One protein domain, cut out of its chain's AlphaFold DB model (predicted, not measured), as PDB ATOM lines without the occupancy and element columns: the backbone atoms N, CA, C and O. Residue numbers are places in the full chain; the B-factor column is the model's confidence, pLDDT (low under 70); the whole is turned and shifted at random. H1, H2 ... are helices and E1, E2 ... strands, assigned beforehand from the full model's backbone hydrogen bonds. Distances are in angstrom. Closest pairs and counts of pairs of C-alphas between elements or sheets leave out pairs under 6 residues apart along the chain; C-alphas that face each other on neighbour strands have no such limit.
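This is residues 1 to 15 and 24 to 147 of the 332 residues of an uncharacterized protein of Candidatus Aenigmarchaeota archaeon CG_4_9_14_3_um_filter_37_18 (UniProt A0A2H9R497). Eight antiparallel strands curve round into one closed barrel, and a single short helix, H1, lies outside it, over the wall that E1, E2 and E3 make. The hairpin of E2 and E3, with the first part of E1 beside it, runs on past the other strands as a long flap at one end of the longest axis; the link from E1 to E2 lies at the other. The printed part has 139 residues with one named helix and then eight named strands, E1 to E8, which follow each other round the ring in chain order, back to E1. The class is mostly strand, and the whole is compact, with a radius of gyration of the C-alphas of 15.6 A and spans of 52 by 35 by 27 A.

H1, residues 2 to 11, is on the barrel and outside it, at a height over the sheet of 10.5 A. It lies over E2, residues 50 to 64, and runs slantwise to the strands, at 47 degrees to E2 on the local plane. In H1 every O i to N i+4 pair is within hydrogen-bond range. E1, residues 28 to 42, bends by 78 degrees at residue 31 and forms a hairpin with E2, with N 37 and O 55 at 2.8 A. E2 and E3, residues 67 to 78, are a hairpin too, with N 60 and O 71 at 2.9 A. E4, residues 81 to 91, lies beside residues 72 to 78 of E3, with N 83 and O 76 at 2.8 A, and bends by 72 degrees at residue 87. E5, residues 94 to 103, is antiparallel to E4, with N 96 and O 89 at 2.9 A. E6, residues 113 to 122, follows with N 117 and O 95 at 2.8 A to E5. E7, residues 127 to 136, bends by 56 degrees at residue 133 and pairs with E6 through N 133 and O 116, 2.8 A. E8, residues 139 to 146, has N 142 and O 132 of E7 at 2.8 A, and closes the ring beside residues 36 to 42 of E1, with N 143 and O 40 at 2.9 A. Across the ring E1 and E5 are apart, for instance.

H1 begins at C-alpha 2, (20.901, 54.203, 8.455), and is 14.7 A long. E1 measures 35.4 A, E2 42.2 A and E3 35.2 A; E4 measures 26.5 A, E5 28.5 A, E6 27.7 A and E7 26.1 A. E8, 21.7 A, ends at C-alpha 146, (7.335, 56.628, 6.416).

The C-alphas of Asn 46 and Ala 66, 52.9 A apart, are the two farthest from each other. Residues 16 to 23 are not printed, and C-alphas 15 and 24 are 12.4 A apart across the cut. Of the links that are printed whole, no link is long. The mean pLDDT of the printed part is 86.8; residues 1 to 15 and 24 to 26 are under 70.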
ATOM      1  N   MET A   1      23.226  55.505   5.151       48.56
ATOM      2  CA  MET A   1      22.679  56.600   5.990       48.56
ATOM      3  C   MET A   1      22.063  56.067   7.287       48.56
ATOM      4  O   MET A   1      22.076  56.777   8.282       48.56
ATOM      5  N   ASP A   2      21.620  54.805   7.316       53.97
ATOM      6  CA  ASP A   2      20.901  54.203   8.455       53.97
ATOM      7  C   ASP A   2      21.759  53.959   9.704       53.97
ATOM      8  O   ASP A   2      21.264  54.047  10.823       53.97
ATOM      9  N   ARG A   3      23.071  53.737   9.549       47.47
ATOM     10  CA  ARG A   3      23.962  53.466  10.692       47.47
ATOM     11  C   ARG A   3      24.175  54.675  11.611       47.47
ATOM     12  O   ARG A   3      24.314  54.480  12.809       47.47
ATOM     13  N   LEU A   4      24.159  55.904  11.078       53.31
ATOM     14  CA  LEU A   4      24.389  57.115  11.880       53.31
ATOM     15  C   LEU A   4      23.189  57.425  12.781       53.31
ATOM     16  O   LEU A   4      23.363  57.781  13.938       53.31
ATOM     17  N   LEU A   5      21.971  57.261  12.255       55.31
ATOM     18  CA  LEU A   5      20.736  57.543  12.988       55.31
ATOM     19  C   LEU A   5      20.480  56.470  14.060       55.31
ATOM     20  O   LEU A   5      20.116  56.807  15.182       55.31
ATOM     21  N   ILE A   6      20.775  55.200  13.753       57.72
ATOM     22  CA  ILE A   6      20.717  54.088  14.718       57.72
ATOM     23  C   ILE A   6      21.774  54.251  15.823       57.72
ATOM     24  O   ILE A   6      21.438  54.118  16.996       57.72
ATOM     25  N   ALA A   7      23.025  54.589  15.481       56.66
ATOM     26  CA  ALA A   7      24.064  54.850  16.480       56.66
ATOM     27  C   ALA A   7      23.695  56.025  17.405       56.66
ATOM     28  O   ALA A   7      23.998  55.993  18.595       56.66
ATOM     29  N   LEU A   8      22.978  57.028  16.888       53.16
ATOM     30  CA  LEU A   8      22.561  58.190  17.669       53.16
ATOM     31  C   LEU A   8      21.486  57.858  18.711       53.16
ATOM     32  O   LEU A   8      21.540  58.386  19.817       53.16
ATOM     33  N   PHE A   9      20.540  56.970  18.386       57.06
ATOM     34  CA  PHE A   9      19.554  56.488  19.359       57.06
ATOM     35  C   PHE A   9      20.213  55.762  20.539       57.06
ATOM     36  O   PHE A   9      19.724  55.865  21.658       57.06
ATOM     37  N   ILE A  10      21.332  55.071  20.304       56.75
ATOM     38  CA  ILE A  10      22.081  54.363  21.351       56.75
ATOM     39  C   ILE A  10      22.842  55.354  22.249       56.75
ATOM     40  O   ILE A  10      22.851  55.190  23.464       56.75
ATOM     41  N   VAL A  11      23.424  56.417  21.680       51.88
ATOM     42  CA  VAL A  11      24.166  57.438  22.447       51.88
ATOM     43  C   VAL A  11      23.233  58.334  23.276       51.88
ATOM     44  O   VAL A  11      23.568  58.683  24.403       51.88
ATOM     45  N   LEU A  12      22.030  58.655  22.779       55.28
ATOM     46  CA  LEU A  12      21.066  59.522  23.483       55.28
ATOM     47  C   LEU A  12      20.444  58.892  24.747       55.28
ATOM     48  O   LEU A  12      19.728  59.575  25.484       55.28
ATOM     49  N   LEU A  13      20.664  57.594  24.952       52.69
ATOM     50  CA  LEU A  13      20.166  56.825  26.090       52.69
ATOM     51  C   LEU A  13      21.169  56.737  27.252       52.69
ATOM     52  O   LEU A  13      20.821  56.218  28.310       52.69
ATOM     53  N   ILE A  14      22.384  57.267  27.089       46.78
ATOM     54  CA  ILE A  14      23.383  57.337  28.157       46.78
ATOM     55  C   ILE A  14      23.075  58.575  29.010       46.78
ATOM     56  O   ILE A  14      23.635  59.652  28.821       46.78
ATOM     57  N   VAL A  15      22.115  58.439  29.924       49.56
ATOM     58  CA  VAL A  15      21.886  59.403  31.007       49.56
ATOM     59  C   VAL A  15      22.998  59.189  32.034       49.56
ATOM     60  O   VAL A  15      23.128  58.092  32.566       49.56
ATOM     61  N   VAL A  24      23.718  50.436  39.422       54.62
ATOM     62  CA  VAL A  24      22.615  49.742  38.777       54.62
ATOM     63  C   VAL A  24      22.669  50.198  37.329       54.62
ATOM     64  O   VAL A  24      22.243  51.301  36.995       54.62
ATOM     65  N   GLN A  25      23.290  49.373  36.488       57.97
ATOM     66  CA  GLN A  25      23.492  49.630  35.073       57.97
ATOM     67  C   GLN A  25      22.120  49.829  34.416       57.97
ATOM     68  O   GLN A  25      21.419  48.867  34.101       57.97
ATOM     69  N   THR A  26      21.700  51.083  34.247       64.75
ATOM     70  CA  THR A  26      20.435  51.420  33.595       64.75
ATOM     71  C   THR A  26      20.572  51.115  32.111       64.75
ATOM     72  O   THR A  26      21.063  51.933  31.332       64.75
ATOM     73  N   GLN A  27      20.187  49.907  31.709       76.19
ATOM     74  CA  GLN A  27      20.189  49.512  30.310       76.19
ATOM     75  C   GLN A  27      18.881  49.972  29.670       76.19
ATOM     76  O   GLN A  27      17.812  49.415  29.917       76.19
ATOM     77  N   ALA A  28      18.959  51.005  28.837       80.25
ATOM     78  CA  ALA A  28      17.834  51.401  28.008       80.25
ATOM     79  C   ALA A  28      17.825  50.604  26.696       80.25
ATOM     80  O   ALA A  28      18.862  50.428  26.052       80.25
ATOM     81  N   ARG A  29      16.645  50.135  26.280       81.69
ATOM     82  CA  ARG A  29      16.446  49.364  25.043       81.69
ATOM     83  C   ARG A  29      15.230  49.855  24.265       81.69
ATOM     84  O   ARG A  29      14.232  50.265  24.850       81.69
ATOM     85  N   ILE A  30      15.297  49.803  22.935       79.62
ATOM     86  CA  ILE A  30      14.173  50.172  22.063       79.62
ATOM     87  C   ILE A  30      13.212  48.983  21.968       79.62
ATOM     88  O   ILE A  30      13.584  47.930  21.463       79.62
ATOM     89  N   LYS A  31      11.969  49.168  22.418       81.62
ATOM     90  CA  LYS A  31      10.896  48.162  22.373       81.62
ATOM     91  C   LYS A  31      10.192  48.130  21.017       81.62
ATOM     92  O   LYS A  31       9.909  47.057  20.470       81.62
ATOM     93  N   SER A  32       9.890  49.307  20.475       80.50
ATOM     94  CA  SER A  32       9.290  49.454  19.149       80.50
ATOM     95  C   SER A  32       9.656  50.781  18.499       80.50
ATOM     96  O   SER A  32      10.074  51.733  19.159       80.50
ATOM     97  N   ILE A  33       9.521  50.827  17.178       79.94
ATOM     98  CA  ILE A  33       9.708  52.035  16.379       79.94
ATOM     99  C   ILE A  33       8.318  52.441  15.912       79.94
ATOM    100  O   ILE A  33       7.666  51.680  15.200       79.94
ATOM    101  N   GLY A  34       7.858  53.602  16.369       75.75
ATOM    102  CA  GLY A  34       6.537  54.111  16.014       75.75
ATOM    103  C   GLY A  34       6.519  54.734  14.623       75.75
ATOM    104  O   GLY A  34       5.593  54.494  13.852       75.75
ATOM    105  N   SER A  35       7.554  55.518  14.298       82.62
ATOM    106  CA  SER A  35       7.718  56.101  12.967       82.62
ATOM    107  C   SER A  35       9.176  56.431  12.664       82.62
ATOM    108  O   SER A  35       9.899  56.920  13.530       82.62
ATOM    109  N   LEU A  36       9.608  56.213  11.424       87.88
ATOM    110  CA  LEU A  36      10.834  56.790  10.875       87.88
ATOM    111  C   LEU A  36      10.477  57.414   9.536       87.88
ATOM    112  O   LEU A  36      10.251  56.693   8.577       87.88
ATOM    113  N   SER A  37      10.429  58.736   9.456       92.00
ATOM    114  CA  SER A  37       9.833  59.423   8.316       92.00
ATOM    115  C   SER A  37      10.725  60.525   7.756       92.00
ATOM    116  O   SER A  37      11.542  61.126   8.460       92.00
ATOM    117  N   LYS A  38      10.564  60.790   6.459       95.50
ATOM    118  CA  LYS A  38      11.158  61.931   5.751       95.50
ATOM    119  C   LYS A  38      10.049  62.729   5.097       95.50
ATOM    120  O   LYS A  38       9.075  62.146   4.637       95.50
ATOM    121  N   GLY A  39      10.201  64.039   5.021       96.62
ATOM    122  CA  GLY A  39       9.108  64.872   4.556       96.62
ATOM    123  C   GLY A  39       9.496  66.299   4.238       96.62
ATOM    124  O   GLY A  39      10.679  66.648   4.186       96.62
ATOM    125  N   ILE A  40       8.457  67.106   4.068       97.75
ATOM    126  CA  ILE A  40       8.532  68.545   3.868       97.75
ATOM    127  C   ILE A  40       7.568  69.243   4.827       97.75
ATOM    128  O   ILE A  40       6.464  68.754   5.074       97.75
ATOM    129  N   ALA A  41       7.986  70.385   5.357       98.25
ATOM    130  CA  ALA A  41       7.108  71.336   6.024       98.25
ATOM    131  C   ALA A  41       6.947  72.547   5.104       98.25
ATOM    132  O   ALA A  41       7.949  73.102   4.664       98.25
ATOM    133  N   VAL A  42       5.716  72.921   4.768       98.25
ATOM    134  CA  VAL A  42       5.408  73.948   3.763       98.25
ATOM    135  C   VAL A  42       4.615  75.066   4.420       98.25
ATOM    136  O   VAL A  42       3.612  74.792   5.085       98.25
ATOM    137  N   SER A  43       5.052  76.313   4.242       97.62
ATOM    138  CA  SER A  43       4.311  77.477   4.728       97.62
ATOM    139  C   SER A  43       2.904  77.505   4.110       97.62
ATOM    140  O   SER A  43       2.764  77.271   2.903       97.62
ATOM    141  N   PRO A  44       1.845  77.764   4.898       97.19
ATOM    142  CA  PRO A  44       0.486  77.879   4.373       97.19
ATOM    143  C   PRO A  44       0.327  79.081   3.432       97.19
ATOM    144  O   PRO A  44      -0.500  79.026   2.524       97.19
ATOM    145  N   ASP A  45       1.139  80.125   3.614       97.50
ATOM    146  CA  ASP A  45       1.045  81.376   2.856       97.50
ATOM    147  C   ASP A  45       1.909  81.368   1.589       97.50
ATOM    148  O   ASP A  45       1.599  82.051   0.610       97.50
ATOM    149  N   ASN A  46       3.002  80.596   1.585       96.81
ATOM    150  CA  ASN A  46       3.940  80.544   0.469       96.81
ATOM    151  C   ASN A  46       4.475  79.120   0.230       96.81
ATOM    152  O   ASN A  46       5.382  78.679   0.934       96.81
ATOM    153  N   PRO A  47       4.021  78.409  -0.819       95.00
ATOM    154  CA  PRO A  47       4.453  77.034  -1.077       95.00
ATOM    155  C   PRO A  47       5.931  76.902  -1.484       95.00
ATOM    156  O   PRO A  47       6.466  75.794  -1.467       95.00
ATOM    157  N   LEU A  48       6.599  78.000  -1.858       97.06
ATOM    158  CA  LEU A  48       8.043  78.011  -2.127       97.06
ATOM    159  C   LEU A  48       8.874  78.128  -0.844       97.06
ATOM    160  O   LEU A  48      10.072  77.852  -0.864       97.06
ATOM    161  N   GLU A  49       8.248  78.511   0.267       96.94
ATOM    162  CA  GLU A  49       8.860  78.488   1.586       96.94
ATOM    163  C   GLU A  49       8.606  77.121   2.227       96.94
ATOM    164  O   GLU A  49       7.620  76.895   2.936       96.94
ATOM    165  N   PHE A  50       9.506  76.183   1.939       97.62
ATOM    166  CA  PHE A  50       9.466  74.846   2.513       97.62
ATOM    167  C   PHE A  50      10.781  74.473   3.199       97.62
ATOM    168  O   PHE A  50      11.852  74.991   2.881       97.62
ATOM    169  N   ARG A  51      10.676  73.544   4.147       97.94
ATOM    170  CA  ARG A  51      11.774  72.984   4.938       97.94
ATOM    171  C   ARG A  51      11.832  71.480   4.739       97.94
ATOM    172  O   ARG A  51      10.791  70.823   4.655       97.94
ATOM    173  N   MET A  52      13.033  70.918   4.715       97.75
ATOM    174  CA  MET A  52      13.219  69.469   4.669       97.75
ATOM    175  C   MET A  52      13.174  68.904   6.083       97.75
ATOM    176  O   MET A  52      13.936  69.338   6.948       97.75
ATOM    177  N   VAL A  53      12.332  67.892   6.309       97.81
ATOM    178  CA  VAL A  53      12.162  67.300   7.640       97.81
ATOM    179  C   VAL A  53      12.523  65.818   7.691       97.81
ATOM    180  O   VAL A  53      12.371  65.067   6.720       97.81
ATOM    181  N   LYS A  54      12.998  65.375   8.855       96.81
ATOM    182  CA  LYS A  54      13.171  63.963   9.208       96.81
ATOM    183  C   LYS A  54      12.692  63.766  10.637       96.81
ATOM    184  O   LYS A  54      13.065  64.539  11.513       96.81
ATOM    185  N   ALA A  55      11.920  62.720  10.885       96.25
ATOM    186  CA  ALA A  55      11.428  62.398  12.216       96.25
ATOM    187  C   ALA A  55      11.670  60.921  12.514       96.25
ATOM    188  O   ALA A  55      11.526  60.073  11.636       96.25
ATOM    189  N   GLY A  56      12.043  60.608  13.746       94.44
ATOM    190  CA  GLY A  56      12.130  59.244  14.246       94.44
ATOM    191  C   GLY A  56      11.525  59.184  15.634       94.44
ATOM    192  O   GLY A  56      11.947  59.942  16.501       94.44
ATOM    193  N   VAL A  57      10.563  58.298  15.855       93.31
ATOM    194  CA  VAL A  57       9.906  58.090  17.145       93.31
ATOM    195  C   VAL A  57       9.982  56.617  17.509       93.31
ATOM    196  O   VAL A  57       9.716  55.742  16.683       93.31
ATOM    197  N   ALA A  58      10.338  56.340  18.756       90.06
ATOM    198  CA  ALA A  58      10.477  55.000  19.292       90.06
ATOM    199  C   ALA A  58       9.900  54.909  20.709       90.06
ATOM    200  O   ALA A  58       9.936  55.875  21.473       90.06
ATOM    201  N   ARG A  59       9.419  53.718  21.068       89.56
ATOM    202  CA  ARG A  59       9.197  53.322  22.459       89.56
ATOM    203  C   ARG A  59      10.481  52.749  23.014       89.56
ATOM    204  O   ARG A  59      11.007  51.773  22.475       89.56
ATOM    205  N   ALA A  60      10.973  53.345  24.086       87.38
ATOM    206  CA  ALA A  60      12.122  52.864  24.830       87.38
ATOM    207  C   ALA A  60      11.671  52.343  26.197       87.38
ATOM    208  O   ALA A  60      10.808  52.940  26.835       87.38
ATOM    209  N   ILE A  61      12.279  51.249  26.640       85.50
ATOM    210  CA  ILE A  61      12.201  50.777  28.020       85.50
ATOM    211  C   ILE A  61      13.500  51.179  28.705       85.50
ATOM    212  O   ILE A  61      14.581  50.920  28.172       85.50
ATOM    213  N   VAL A  62      13.392  51.790  29.879       86.50
ATOM    214  CA  VAL A  62      14.516  52.048  30.778       86.50
ATOM    215  C   VAL A  62      14.308  51.200  32.026       86.50
ATOM    216  O   VAL A  62      13.309  51.368  32.724       86.50
ATOM    217  N   ALA A  63      15.238  50.283  32.287       83.19
ATOM    218  CA  ALA A  63      15.258  49.515  33.524       83.19
ATOM    219  C   ALA A  63      15.980  50.318  34.619       83.19
ATOM    220  O   ALA A  63      17.149  50.679  34.461       83.19
ATOM    221  N   THR A  64      15.287  50.599  35.721       80.56
ATOM    222  CA  THR A  64      15.844  51.206  36.937       80.56
ATOM    223  C   THR A  64      15.657  50.232  38.098       80.56
ATOM    224  O   THR A  64      14.634  50.249  38.783       80.56
ATOM    225  N   GLY A  65      16.632  49.344  38.300       82.56
ATOM    226  CA  GLY A  65      16.529  48.262  39.282       82.56
ATOM    227  C   GLY A  65      15.553  47.178  38.820       82.56
ATOM    228  O   GLY A  65      15.740  46.613  37.747       82.56
ATOM    229  N   ALA A  66      14.532  46.884  39.629       81.06
ATOM    230  CA  ALA A  66      13.472  45.929  39.282       81.06
ATOM    231  C   ALA A  66      12.339  46.556  38.448       81.06
ATOM    232  O   ALA A  66      11.519  45.839  37.888       81.06
ATOM    233  N   GLU A  67      12.277  47.886  38.352       83.31
ATOM    234  CA  GLU A  67      11.223  48.564  37.597       83.31
ATOM    235  C   GLU A  67      11.654  48.807  36.148       83.31
ATOM    236  O   GLU A  67      12.683  49.434  35.886       83.31
ATOM    237  N   GLU A  68      10.829  48.373  35.198       85.38
ATOM    238  CA  GLU A  68      10.914  48.794  33.802       85.38
ATOM    239  C   GLU A  68       9.911  49.924  33.545       85.38
ATOM    240  O   GLU A  68       8.707  49.762  33.754       85.38
ATOM    241  N   LYS A  69      10.394  51.078  33.069       88.56
ATOM    242  CA  LYS A  69       9.539  52.196  32.647       88.56
ATOM    243  C   LYS A  69       9.605  52.385  31.143       88.56
ATOM    244  O   LYS A  69      10.685  52.408  30.554       88.56
ATOM    245  N   GLU A  70       8.439  52.534  30.528       88.12
ATOM    246  CA  GLU A  70       8.292  52.739  29.092       88.12
ATOM    247  C   GLU A  70       8.074  54.223  28.780       88.12
ATOM    248  O   GLU A  70       7.242  54.883  29.401       88.12
ATOM    249  N   PHE A  71       8.819  54.744  27.808       90.00
ATOM    250  CA  PHE A  71       8.727  56.131  27.366       90.00
ATOM    251  C   PHE A  71       8.702  56.207  25.844       90.00
ATOM    252  O   PHE A  71       9.487  55.546  25.159       90.00
ATOM    253  N   ASN A  72       7.858  57.086  25.311       91.88
ATOM    254  CA  ASN A  72       7.937  57.483  23.913       91.88
ATOM    255  C   ASN A  72       8.975  58.600  23.777       91.88
ATOM    256  O   ASN A  72       8.856  59.659  24.396       91.88
ATOM    257  N   VAL A  73       9.995  58.368  22.960       91.75
ATOM    258  CA  VAL A  73      11.042  59.345  22.662       91.75
ATOM    259  C   VAL A  73      11.146  59.532  21.162       91.75
ATOM    260  O   VAL A  73      10.951  58.594  20.390       91.75
ATOM    261  N   GLY A  74      11.497  60.738  20.733       95.12
ATOM    262  CA  GLY A  74      11.769  60.963  19.326       95.12
ATOM    263  C   GLY A  74      12.829  62.015  19.066       95.12
ATOM    264  O   GLY A  74      13.241  62.771  19.945       95.12
ATOM    265  N   VAL A  75      13.268  62.034  17.819       96.50
ATOM    266  CA  VAL A  75      14.195  63.008  17.259       96.50
ATOM    267  C   VAL A  75      13.526  63.606  16.035       96.50
ATOM    268  O   VAL A  75      12.998  62.881  15.191       96.50
ATOM    269  N   PHE A  76      13.571  64.925  15.934       97.44
ATOM    270  CA  PHE A  76      13.077  65.675  14.790       97.44
ATOM    271  C   PHE A  76      14.217  66.509  14.217       97.44
ATOM    272  O   PHE A  76      15.032  67.049  14.959       97.44
ATOM    273  N   VAL A  77      14.324  66.569  12.897       97.88
ATOM    274  CA  VAL A  77      15.356  67.326  12.192       97.88
ATOM    275  C   VAL A  77      14.678  68.182  11.140       97.88
ATOM    276  O   VAL A  77      13.955  67.632  10.313       97.88
ATOM    277  N   MET A  78      14.943  69.486  11.143       97.50
ATOM    278  CA  MET A  78      14.434  70.447  10.162       97.50
ATOM    279  C   MET A  78      15.602  71.269   9.626       97.50
ATOM    280  O   MET A  78      16.304  71.889  10.418       97.50
ATOM    281  N   ASP A  79      15.841  71.228   8.312       96.38
ATOM    282  CA  ASP A  79      16.975  71.904   7.656       96.38
ATOM    283  C   ASP A  79      18.304  71.706   8.414       96.38
ATOM    284  O   ASP A  79      19.031  72.647   8.706       96.38
ATOM    285  N   GLU A  80      18.603  70.454   8.777       96.06
ATOM    286  CA  GLU A  80      19.810  70.038   9.523       96.06
ATOM    287  C   GLU A  80      19.831  70.377  11.023       96.06
ATOM    288  O   GLU A  80      20.620  69.787  11.768       96.06
ATOM    289  N   VAL A  81      18.916  71.219  11.504       96.88
ATOM    290  CA  VAL A  81      18.768  71.520  12.931       96.88
ATOM    291  C   VAL A  81      18.050  70.372  13.631       96.88
ATOM    292  O   VAL A  81      16.995  69.920  13.188       96.88
ATOM    293  N   LYS A  82      18.634  69.881  14.727       96.75
ATOM    294  CA  LYS A  82      18.120  68.743  15.497       96.75
ATOM    295  C   LYS A  82      17.323  69.204  16.713       96.75
ATOM    296  O   LYS A  82      17.744  70.091  17.449       96.75
ATOM    297  N   TYR A  83      16.237  68.494  16.967       97.69
ATOM    298  CA  TYR A  83      15.327  68.694  18.080       97.69
ATOM    299  C   TYR A  83      15.001  67.356  18.737       97.69
ATOM    300  O   TYR A  83      15.047  66.294  18.102       97.69
ATOM    301  N   ARG A  84      14.638  67.409  20.015       96.81
ATOM    302  CA  ARG A  84      14.110  66.261  20.746       96.81
ATOM    303  C   ARG A  84      12.594  66.346  20.798       96.81
ATOM    304  O   ARG A  84      12.050  67.409  21.069       96.81
ATOM    305  N   LEU A  85      11.936  65.215  20.585       96.75
ATOM    306  CA  LEU A  85      10.503  65.067  20.789       96.75
ATOM    307  C   LEU A  85      10.259  64.475  22.180       96.75
ATOM    308  O   LEU A  85      10.840  63.435  22.517       96.75
ATOM    309  N   LYS A  86       9.423  65.139  22.982       94.62
ATOM    310  CA  LYS A  86       8.899  64.622  24.260       94.62
ATOM    311  C   LYS A  86       7.368  64.624  24.224       94.62
ATOM    312  O   LYS A  86       6.777  65.110  23.261       94.62
ATOM    313  N   ASN A  87       6.750  64.040  25.254       94.44
ATOM    314  CA  ASN A  87       5.292  63.891  25.370       94.44
ATOM    315  C   ASN A  87       4.677  63.278  24.108       94.44
ATOM    316  O   ASN A  87       3.634  63.704  23.624       94.44
ATOM    317  N   VAL A  88       5.390  62.307  23.534       95.00
ATOM    318  CA  VAL A  88       5.026  61.770  22.233       95.00
ATOM    319  C   VAL A  88       3.826  60.844  22.393       95.00
ATOM    320  O   VAL A  88       3.887  59.859  23.131       95.00
ATOM    321  N   VAL A  89       2.753  61.161  21.681       92.38
ATOM    322  CA  VAL A  89       1.525  60.373  21.598       92.38
ATOM    323  C   VAL A  89       1.509  59.701  20.232       92.38
ATOM    324  O   VAL A  89       1.509  60.386  19.210       92.38
ATOM    325  N   ILE A  90       1.538  58.368  20.212       86.81
ATOM    326  CA  ILE A  90       1.395  57.560  18.994       86.81
ATOM    327  C   ILE A  90       0.174  56.679  19.182       86.81
ATOM    328  O   ILE A  90       0.213  55.720  19.953       86.81
ATOM    329  N   GLU A  91      -0.897  56.997  18.470       83.44
ATOM    330  CA  GLU A  91      -2.177  56.308  18.590       83.44
ATOM    331  C   GLU A  91      -2.793  56.151  17.205       83.44
ATOM    332  O   GLU A  91      -3.136  57.142  16.591       83.44
ATOM    333  N   GLU A  92      -2.933  54.924  16.702       74.19
ATOM    334  CA  GLU A  92      -3.791  54.581  15.548       74.19
ATOM    335  C   GLU A  92      -3.827  55.599  14.395       74.19
ATOM    336  O   GLU A  92      -4.869  56.138  14.026       74.19
ATOM    337  N   GLY A  93      -2.657  55.855  13.815       81.38
ATOM    338  CA  GLY A  93      -2.534  56.825  12.735       81.38
ATOM    339  C   GLY A  93      -2.621  58.270  13.210       81.38
ATOM    340  O   GLY A  93      -2.958  59.148  12.434       81.38
ATOM    341  N   LYS A  94      -2.305  58.543  14.472       90.31
ATOM    342  CA  LYS A  94      -2.063  59.872  15.030       90.31
ATOM    343  C   LYS A  94      -0.692  59.902  15.674       90.31
ATOM    344  O   LYS A  94      -0.273  58.954  16.341       90.31
ATOM    345  N   LEU A  95       0.014  60.996  15.439       92.56
ATOM    346  CA  LEU A  95       1.314  61.286  16.014       92.56
ATOM    347  C   LEU A  95       1.307  62.740  16.474       92.56
ATOM    348  O   LEU A  95       1.205  63.646  15.652       92.56
ATOM    349  N   ALA A  96       1.442  62.959  17.776       96.12
ATOM    350  CA  ALA A  96       1.615  64.287  18.352       96.12
ATOM    351  C   ALA A  96       2.853  64.317  19.249       96.12
ATOM    352  O   ALA A  96       3.190  63.308  19.872       96.12
ATOM    353  N   ALA A  97       3.553  65.447  19.290       97.75
ATOM    354  CA  ALA A  97       4.721  65.615  20.145       97.75
ATOM    355  C   ALA A  97       5.056  67.087  20.390       97.75
ATOM    356  O   ALA A  97       4.863  67.933  19.516       97.75
ATOM    357  N   ASP A  98       5.681  67.341  21.536       98.00
ATOM    358  CA  ASP A  98       6.306  68.618  21.860       98.00
ATOM    359  C   ASP A  98       7.769  68.619  21.398       98.00
ATOM    360  O   ASP A  98       8.499  67.635  21.573       98.00
ATOM    361  N   ILE A  99       8.214  69.735  20.821       98.12
ATOM    362  CA  ILE A  99       9.542  69.901  20.227       98.12
ATOM    363  C   ILE A  99      10.427  70.686  21.190       98.12
ATOM    364  O   ILE A  99      10.081  71.784  21.608       98.12
ATOM    365  N   TYR A 100      11.606  70.157  21.502       98.12
ATOM    366  CA  TYR A 100      12.591  70.779  22.386       98.12
ATOM    367  C   TYR A 100      13.904  70.998  21.639       98.12
ATOM    368  O   TYR A 100      14.388  70.105  20.938       98.12
ATOM    369  N   SER A 101      14.505  72.175  21.804       97.38
ATOM    370  CA  SER A 101      15.814  72.475  21.227       97.38
ATOM    371  C   SER A 101      16.924  71.651  21.888       97.38
ATOM    372  O   SER A 101      16.854  71.299  23.072       97.38
ATOM    373  N   ILE A 102      17.951  71.333  21.098       96.12
ATOM    374  CA  ILE A 102      19.162  70.635  21.540       96.12
ATOM    375  C   ILE A 102      20.353  71.574  21.335       96.12
ATOM    376  O   ILE A 102      20.548  72.094  20.239       96.12
ATOM    377  N   SER A 103      21.163  71.767  22.375       93.62
ATOM    378  CA  SER A 103      22.405  72.544  22.320       93.62
ATOM    379  C   SER A 103      23.539  71.742  22.951       93.62
ATOM    380  O   SER A 103      23.624  71.625  24.176       93.62
ATOM    381  N   GLY A 104      24.413  71.172  22.114       92.06
ATOM    382  CA  GLY A 104      25.382  70.166  22.556       92.06
ATOM    383  C   GLY A 104      24.655  68.935  23.103       92.06
ATOM    384  O   GLY A 104      23.763  68.406  22.444       92.06
ATOM    385  N   ASP A 105      24.986  68.540  24.331       88.44
ATOM    386  CA  ASP A 105      24.347  67.408  25.021       88.44
ATOM    387  C   ASP A 105      23.133  67.819  25.875       88.44
ATOM    388  O   ASP A 105      22.514  66.988  26.539       88.44
ATOM    389  N   LYS A 106      22.776  69.110  25.878       92.56
ATOM    390  CA  LYS A 106      21.671  69.643  26.684       92.56
ATOM    391  C   LYS A 106      20.399  69.761  25.858       92.56
ATOM    392  O   LYS A 106      20.412  70.256  24.731       92.56
ATOM    393  N   VAL A 107      19.287  69.345  26.455       94.00
ATOM    394  CA  VAL A 107      17.936  69.520  25.914       94.00
ATOM    395  C   VAL A 107      17.256  70.620  26.718       94.00
ATOM    396  O   VAL A 107      17.346  70.602  27.941       94.00
ATOM    397  N   SER A 108      16.581  71.555  26.048       95.62
ATOM    398  CA  SER A 108      15.782  72.584  26.727       95.62
ATOM    399  C   SER A 108      14.715  71.965  27.642       95.62
ATOM    400  O   SER A 108      14.167  70.890  27.358       95.62
ATOM    401  N   ASP A 109      14.387  72.676  28.719       94.62
ATOM    402  CA  ASP A 109      13.283  72.330  29.619       94.62
ATOM    403  C   ASP A 109      11.933  72.835  29.103       94.62
ATOM    404  O   ASP A 109      10.895  72.274  29.449       94.62
ATOM    405  N   GLN A 110      11.940  73.854  28.238       97.19
ATOM    406  CA  GLN A 110      10.736  74.437  27.644       97.19
ATOM    407  C   GLN A 110      10.566  73.997  26.184       97.19
ATOM    408  O   GLN A 110      11.569  73.953  25.451       97.19
ATOM    409  N   PRO A 111       9.329  73.679  25.754       97.81
ATOM    410  CA  PRO A 111       9.048  73.373  24.362       97.81
ATOM    411  C   PRO A 111       9.240  74.629  23.503       97.81
ATOM    412  O   PRO A 111       8.875  75.735  23.892       97.81
ATOM    413  N   VAL A 112       9.828  74.446  22.325       98.06
ATOM    414  CA  VAL A 112      10.028  75.486  21.300       98.06
ATOM    415  C   VAL A 112       9.036  75.353  20.142       98.06
ATOM    416  O   VAL A 112       9.095  76.128  19.192       98.06
ATOM    417  N   GLY A 113       8.163  74.348  20.199       98.19
ATOM    418  CA  GLY A 113       7.199  74.040  19.155       98.19
ATOM    419  C   GLY A 113       6.432  72.752  19.432       98.19
ATOM    420  O   GLY A 113       6.658  72.087  20.447       98.19
ATOM    421  N   SER A 114       5.557  72.376  18.508       98.25
ATOM    422  CA  SER A 114       4.781  71.136  18.563       98.25
ATOM    423  C   SER A 114       4.483  70.604  17.162       98.25
ATOM    424  O   SER A 114       4.567  71.329  16.168       98.25
ATOM    425  N   LEU A 115       4.147  69.320  17.065       97.94
ATOM    426  CA  LEU A 115       3.636  68.710  15.840       97.94
ATOM    427  C   LEU A 115       2.402  67.861  16.135       97.94
ATOM    428  O   LEU A 115       2.291  67.264  17.206       97.94
ATOM    429  N   SER A 116       1.496  67.793  15.162       97.00
ATOM    430  CA  SER A 116       0.309  66.938  15.186       97.00
ATOM    431  C   SER A 116       0.038  66.422  13.782       97.00
ATOM    432  O   SER A 116      -0.047  67.202  12.837       97.00
ATOM    433  N   LEU A 117      -0.030  65.106  13.629       95.25
ATOM    434  CA  LEU A 117      -0.074  64.423  12.345       95.25
ATOM    435  C   LEU A 117      -1.095  63.300  12.380       95.25
ATOM    436  O   LEU A 117      -1.153  62.551  13.354       95.25
ATOM    437  N   THR A 118      -1.792  63.125  11.266       91.56
ATOM    438  CA  THR A 118      -2.653  61.975  11.004       91.56
ATOM    439  C   THR A 118      -2.064  61.165   9.852       91.56
ATOM    440  O   THR A 118      -1.636  61.719   8.835       91.56
ATOM    441  N   SER A 119      -2.006  59.849  10.006       88.62
ATOM    442  CA  SER A 119      -1.554  58.922   8.987       88.62
ATOM    443  C   SER A 119      -2.701  58.520   8.072       88.62
ATOM    444  O   SER A 119      -3.870  58.444   8.458       88.62
ATOM    445  N   PHE A 120      -2.357  58.273   6.817       85.56
ATOM    446  CA  PHE A 120      -3.244  57.632   5.873       85.56
ATOM    447  C   PHE A 120      -2.440  56.747   4.929       85.56
ATOM    448  O   PHE A 120      -1.363  57.110   4.445       85.56
ATOM    449  N   MET A 121      -2.990  55.578   4.612       82.31
ATOM    450  CA  MET A 121      -2.427  54.717   3.581       82.31
ATOM    451  C   MET A 121      -2.744  55.289   2.196       82.31
ATOM    452  O   MET A 121      -3.895  55.291   1.752       82.31
ATOM    453  N   ASN A 122      -1.725  55.761   1.479       81.56
ATOM    454  CA  ASN A 122      -1.859  56.091   0.068       81.56
ATOM    455  C   ASN A 122      -1.799  54.791  -0.747       81.56
ATOM    456  O   ASN A 122      -0.730  54.195  -0.884       81.56
ATOM    457  N   GLN A 123      -2.948  54.345  -1.267       71.88
ATOM    458  CA  GLN A 123      -3.045  53.104  -2.044       71.88
ATOM    459  C   GLN A 123      -2.256  53.171  -3.357       71.88
ATOM    460  O   GLN A 123      -1.608  52.191  -3.718       71.88
ATOM    461  N   ASP A 124      -2.250  54.326  -4.026       76.56
ATOM    462  CA  ASP A 124      -1.569  54.507  -5.312       76.56
ATOM    463  C   ASP A 124      -0.051  54.433  -5.139       76.56
ATOM    464  O   ASP A 124       0.653  53.735  -5.865       76.56
ATOM    465  N   MET A 125       0.454  55.127  -4.119       71.81
ATOM    466  CA  MET A 125       1.881  55.148  -3.809       71.81
ATOM    467  C   MET A 125       2.327  53.937  -2.989       71.81
ATOM    468  O   MET A 125       3.523  53.779  -2.751       71.81
ATOM    469  N   LYS A 126       1.377  53.110  -2.530       78.62
ATOM    470  CA  LYS A 126       1.597  52.035  -1.562       78.62
ATOM    471  C   LYS A 126       2.526  52.526  -0.459       78.62
ATOM    472  O   LYS A 126       3.622  52.006  -0.301       78.62
ATOM    473  N   MET A 127       2.161  53.577   0.259       83.31
ATOM    474  CA  MET A 127       2.947  54.062   1.395       83.31
ATOM    475  C   MET A 127       2.065  54.828   2.360       83.31
ATOM    476  O   MET A 127       1.095  55.470   1.955       83.31
ATOM    477  N   GLU A 128       2.415  54.748   3.637       85.31
ATOM    478  CA  GLU A 128       1.779  55.567   4.649       85.31
ATOM    479  C   GLU A 128       2.347  56.981   4.578       85.31
ATOM    480  O   GLU A 128       3.565  57.196   4.570       85.31
ATOM    481  N   VAL A 129       1.435  57.940   4.490       91.38
ATOM    482  CA  VAL A 129       1.739  59.361   4.501       91.38
ATOM    483  C   VAL A 129       1.144  59.941   5.772       91.38
ATOM    484  O   VAL A 129      -0.024  59.728   6.076       91.38
ATOM    485  N   TRP A 130       1.961  60.681   6.501       93.25
ATOM    486  CA  TRP A 130       1.594  61.435   7.686       93.25
ATOM    487  C   TRP A 130       1.420  62.891   7.282       93.25
ATOM    488  O   TRP A 130       2.336  63.480   6.710       93.25
ATOM    489  N   ALA A 131       0.252  63.466   7.547       95.19
ATOM    490  CA  ALA A 131      -0.056  64.846   7.202       95.19
ATOM    491  C   ALA A 131      -0.678  65.578   8.392       95.19
ATOM    492  O   ALA A 131      -1.464  64.997   9.137       95.19
ATOM    493  N   GLY A 132      -0.319  66.844   8.577       96.25
ATOM    494  CA  GLY A 132      -0.835  67.649   9.678       96.25
ATOM    495  C   GLY A 132      -0.093  68.968   9.839       96.25
ATOM    496  O   GLY A 132       0.356  69.555   8.856       96.25
ATOM    497  N   THR A 133       0.028  69.440  11.075       97.88
ATOM    498  CA  THR A 133       0.567  70.764  11.401       97.88
ATOM    499  C   THR A 133       1.872  70.663  12.177       97.88
ATOM    500  O   THR A 133       2.029  69.813  13.056       97.88
ATOM    501  N   LEU A 134       2.791  71.575  11.878       98.44
ATOM    502  CA  LEU A 134       4.019  71.814  12.626       98.44
ATOM    503  C   LEU A 134       4.028  73.274  13.070       98.44
ATOM    504  O   LEU A 134       3.934  74.160  12.227       98.44
ATOM    505  N   ASP A 135       4.168  73.515  14.365       98.31
ATOM    506  CA  ASP A 135       4.411  74.844  14.919       98.31
ATOM    507  C   ASP A 135       5.851  74.905  15.429       98.31
ATOM    508  O   ASP A 135       6.186  74.259  16.422       98.31
ATOM    509  N   LEU A 136       6.727  75.599  14.702       97.31
ATOM    510  CA  LEU A 136       8.143  75.741  15.035       97.31
ATOM    511  C   LEU A 136       8.710  76.987  14.350       97.31
ATOM    512  O   LEU A 136       9.076  76.949  13.175       97.31
ATOM    513  N   SER A 137       8.780  78.094  15.093       94.50
ATOM    514  CA  SER A 137       9.104  79.424  14.545       94.50
ATOM    515  C   SER A 137       8.134  79.875  13.438       94.50
ATOM    516  O   SER A 137       8.532  80.572  12.507       94.50
ATOM    517  N   GLY A 138       6.871  79.455  13.535       95.75
ATOM    518  CA  GLY A 138       5.836  79.639  12.520       95.75
ATOM    519  C   GLY A 138       5.035  78.355  12.301       95.75
ATOM    520  O   GLY A 138       5.477  77.265  12.667       95.75
ATOM    521  N   THR A 139       3.856  78.482  11.695       97.94
ATOM    522  CA  THR A 139       2.982  77.344  11.389       97.94
ATOM    523  C   THR A 139       3.245  76.821   9.980       97.94
ATOM    524  O   THR A 139       3.229  77.583   9.017       97.94
ATOM    525  N   PHE A 140       3.429  75.510   9.849       98.31
ATOM    526  CA  PHE A 140       3.650  74.813   8.587       98.31
ATOM    527  C   PHE A 140       2.658  73.661   8.416       98.31
ATOM    528  O   PHE A 140       2.303  72.971   9.375       98.31
ATOM    529  N   ASN A 141       2.295  73.386   7.166       98.19
ATOM    530  CA  ASN A 141       1.709  72.111   6.777       98.19
ATOM    531  C   ASN A 141       2.830  71.074   6.673       98.19
ATOM    532  O   ASN A 141       3.744  71.222   5.858       98.19
ATOM    533  N   LEU A 142       2.778  70.032   7.492       97.94
ATOM    534  CA  LEU A 142       3.788  68.986   7.554       97.94
ATOM    535  C   LEU A 142       3.302  67.740   6.815       97.94
ATOM    536  O   LEU A 142       2.243  67.204   7.130       97.94
ATOM    537  N   TYR A 143       4.108  67.258   5.870       96.31
ATOM    538  CA  TYR A 143       3.872  66.027   5.121       96.31
ATOM    539  C   TYR A 143       5.091  65.127   5.239       96.31
ATOM    540  O   TYR A 143       6.184  65.512   4.828       96.31
ATOM    541  N   MET A 144       4.923  63.919   5.765       95.94
ATOM    542  CA  MET A 144       6.004  62.951   5.892       95.94
ATOM    543  C   MET A 144       5.611  61.601   5.315       95.94
ATOM    544  O   MET A 144       4.483  61.143   5.453       95.94
ATOM    545  N   VAL A 145       6.570  60.943   4.685       93.25
ATOM    546  CA  VAL A 145       6.462  59.572   4.209       93.25
ATOM    547  C   VAL A 145       7.278  58.693   5.136       93.25
ATOM    548  O   VAL A 145       8.451  58.977   5.409       93.25
ATOM    549  N   GLU A 146       6.657  57.616   5.597       88.38
ATOM    550  CA  GLU A 146       7.335  56.628   6.416       88.38
ATOM    551  C   GLU A 146       8.362  55.838   5.589       88.38
ATOM    552  O   GLU A 146       8.073  55.309   4.514       88.38
ATOM    553  N   ALA A 147       9.592  55.771   6.090       86.31
ATOM    554  CA  ALA A 147      10.664  54.994   5.503       86.31
ATOM    555  C   ALA A 147      10.451  53.506   5.825       86.31
ATOM    556  O   ALA A 147      10.351  53.139   7.002       86.31
TER     557      ALA A 147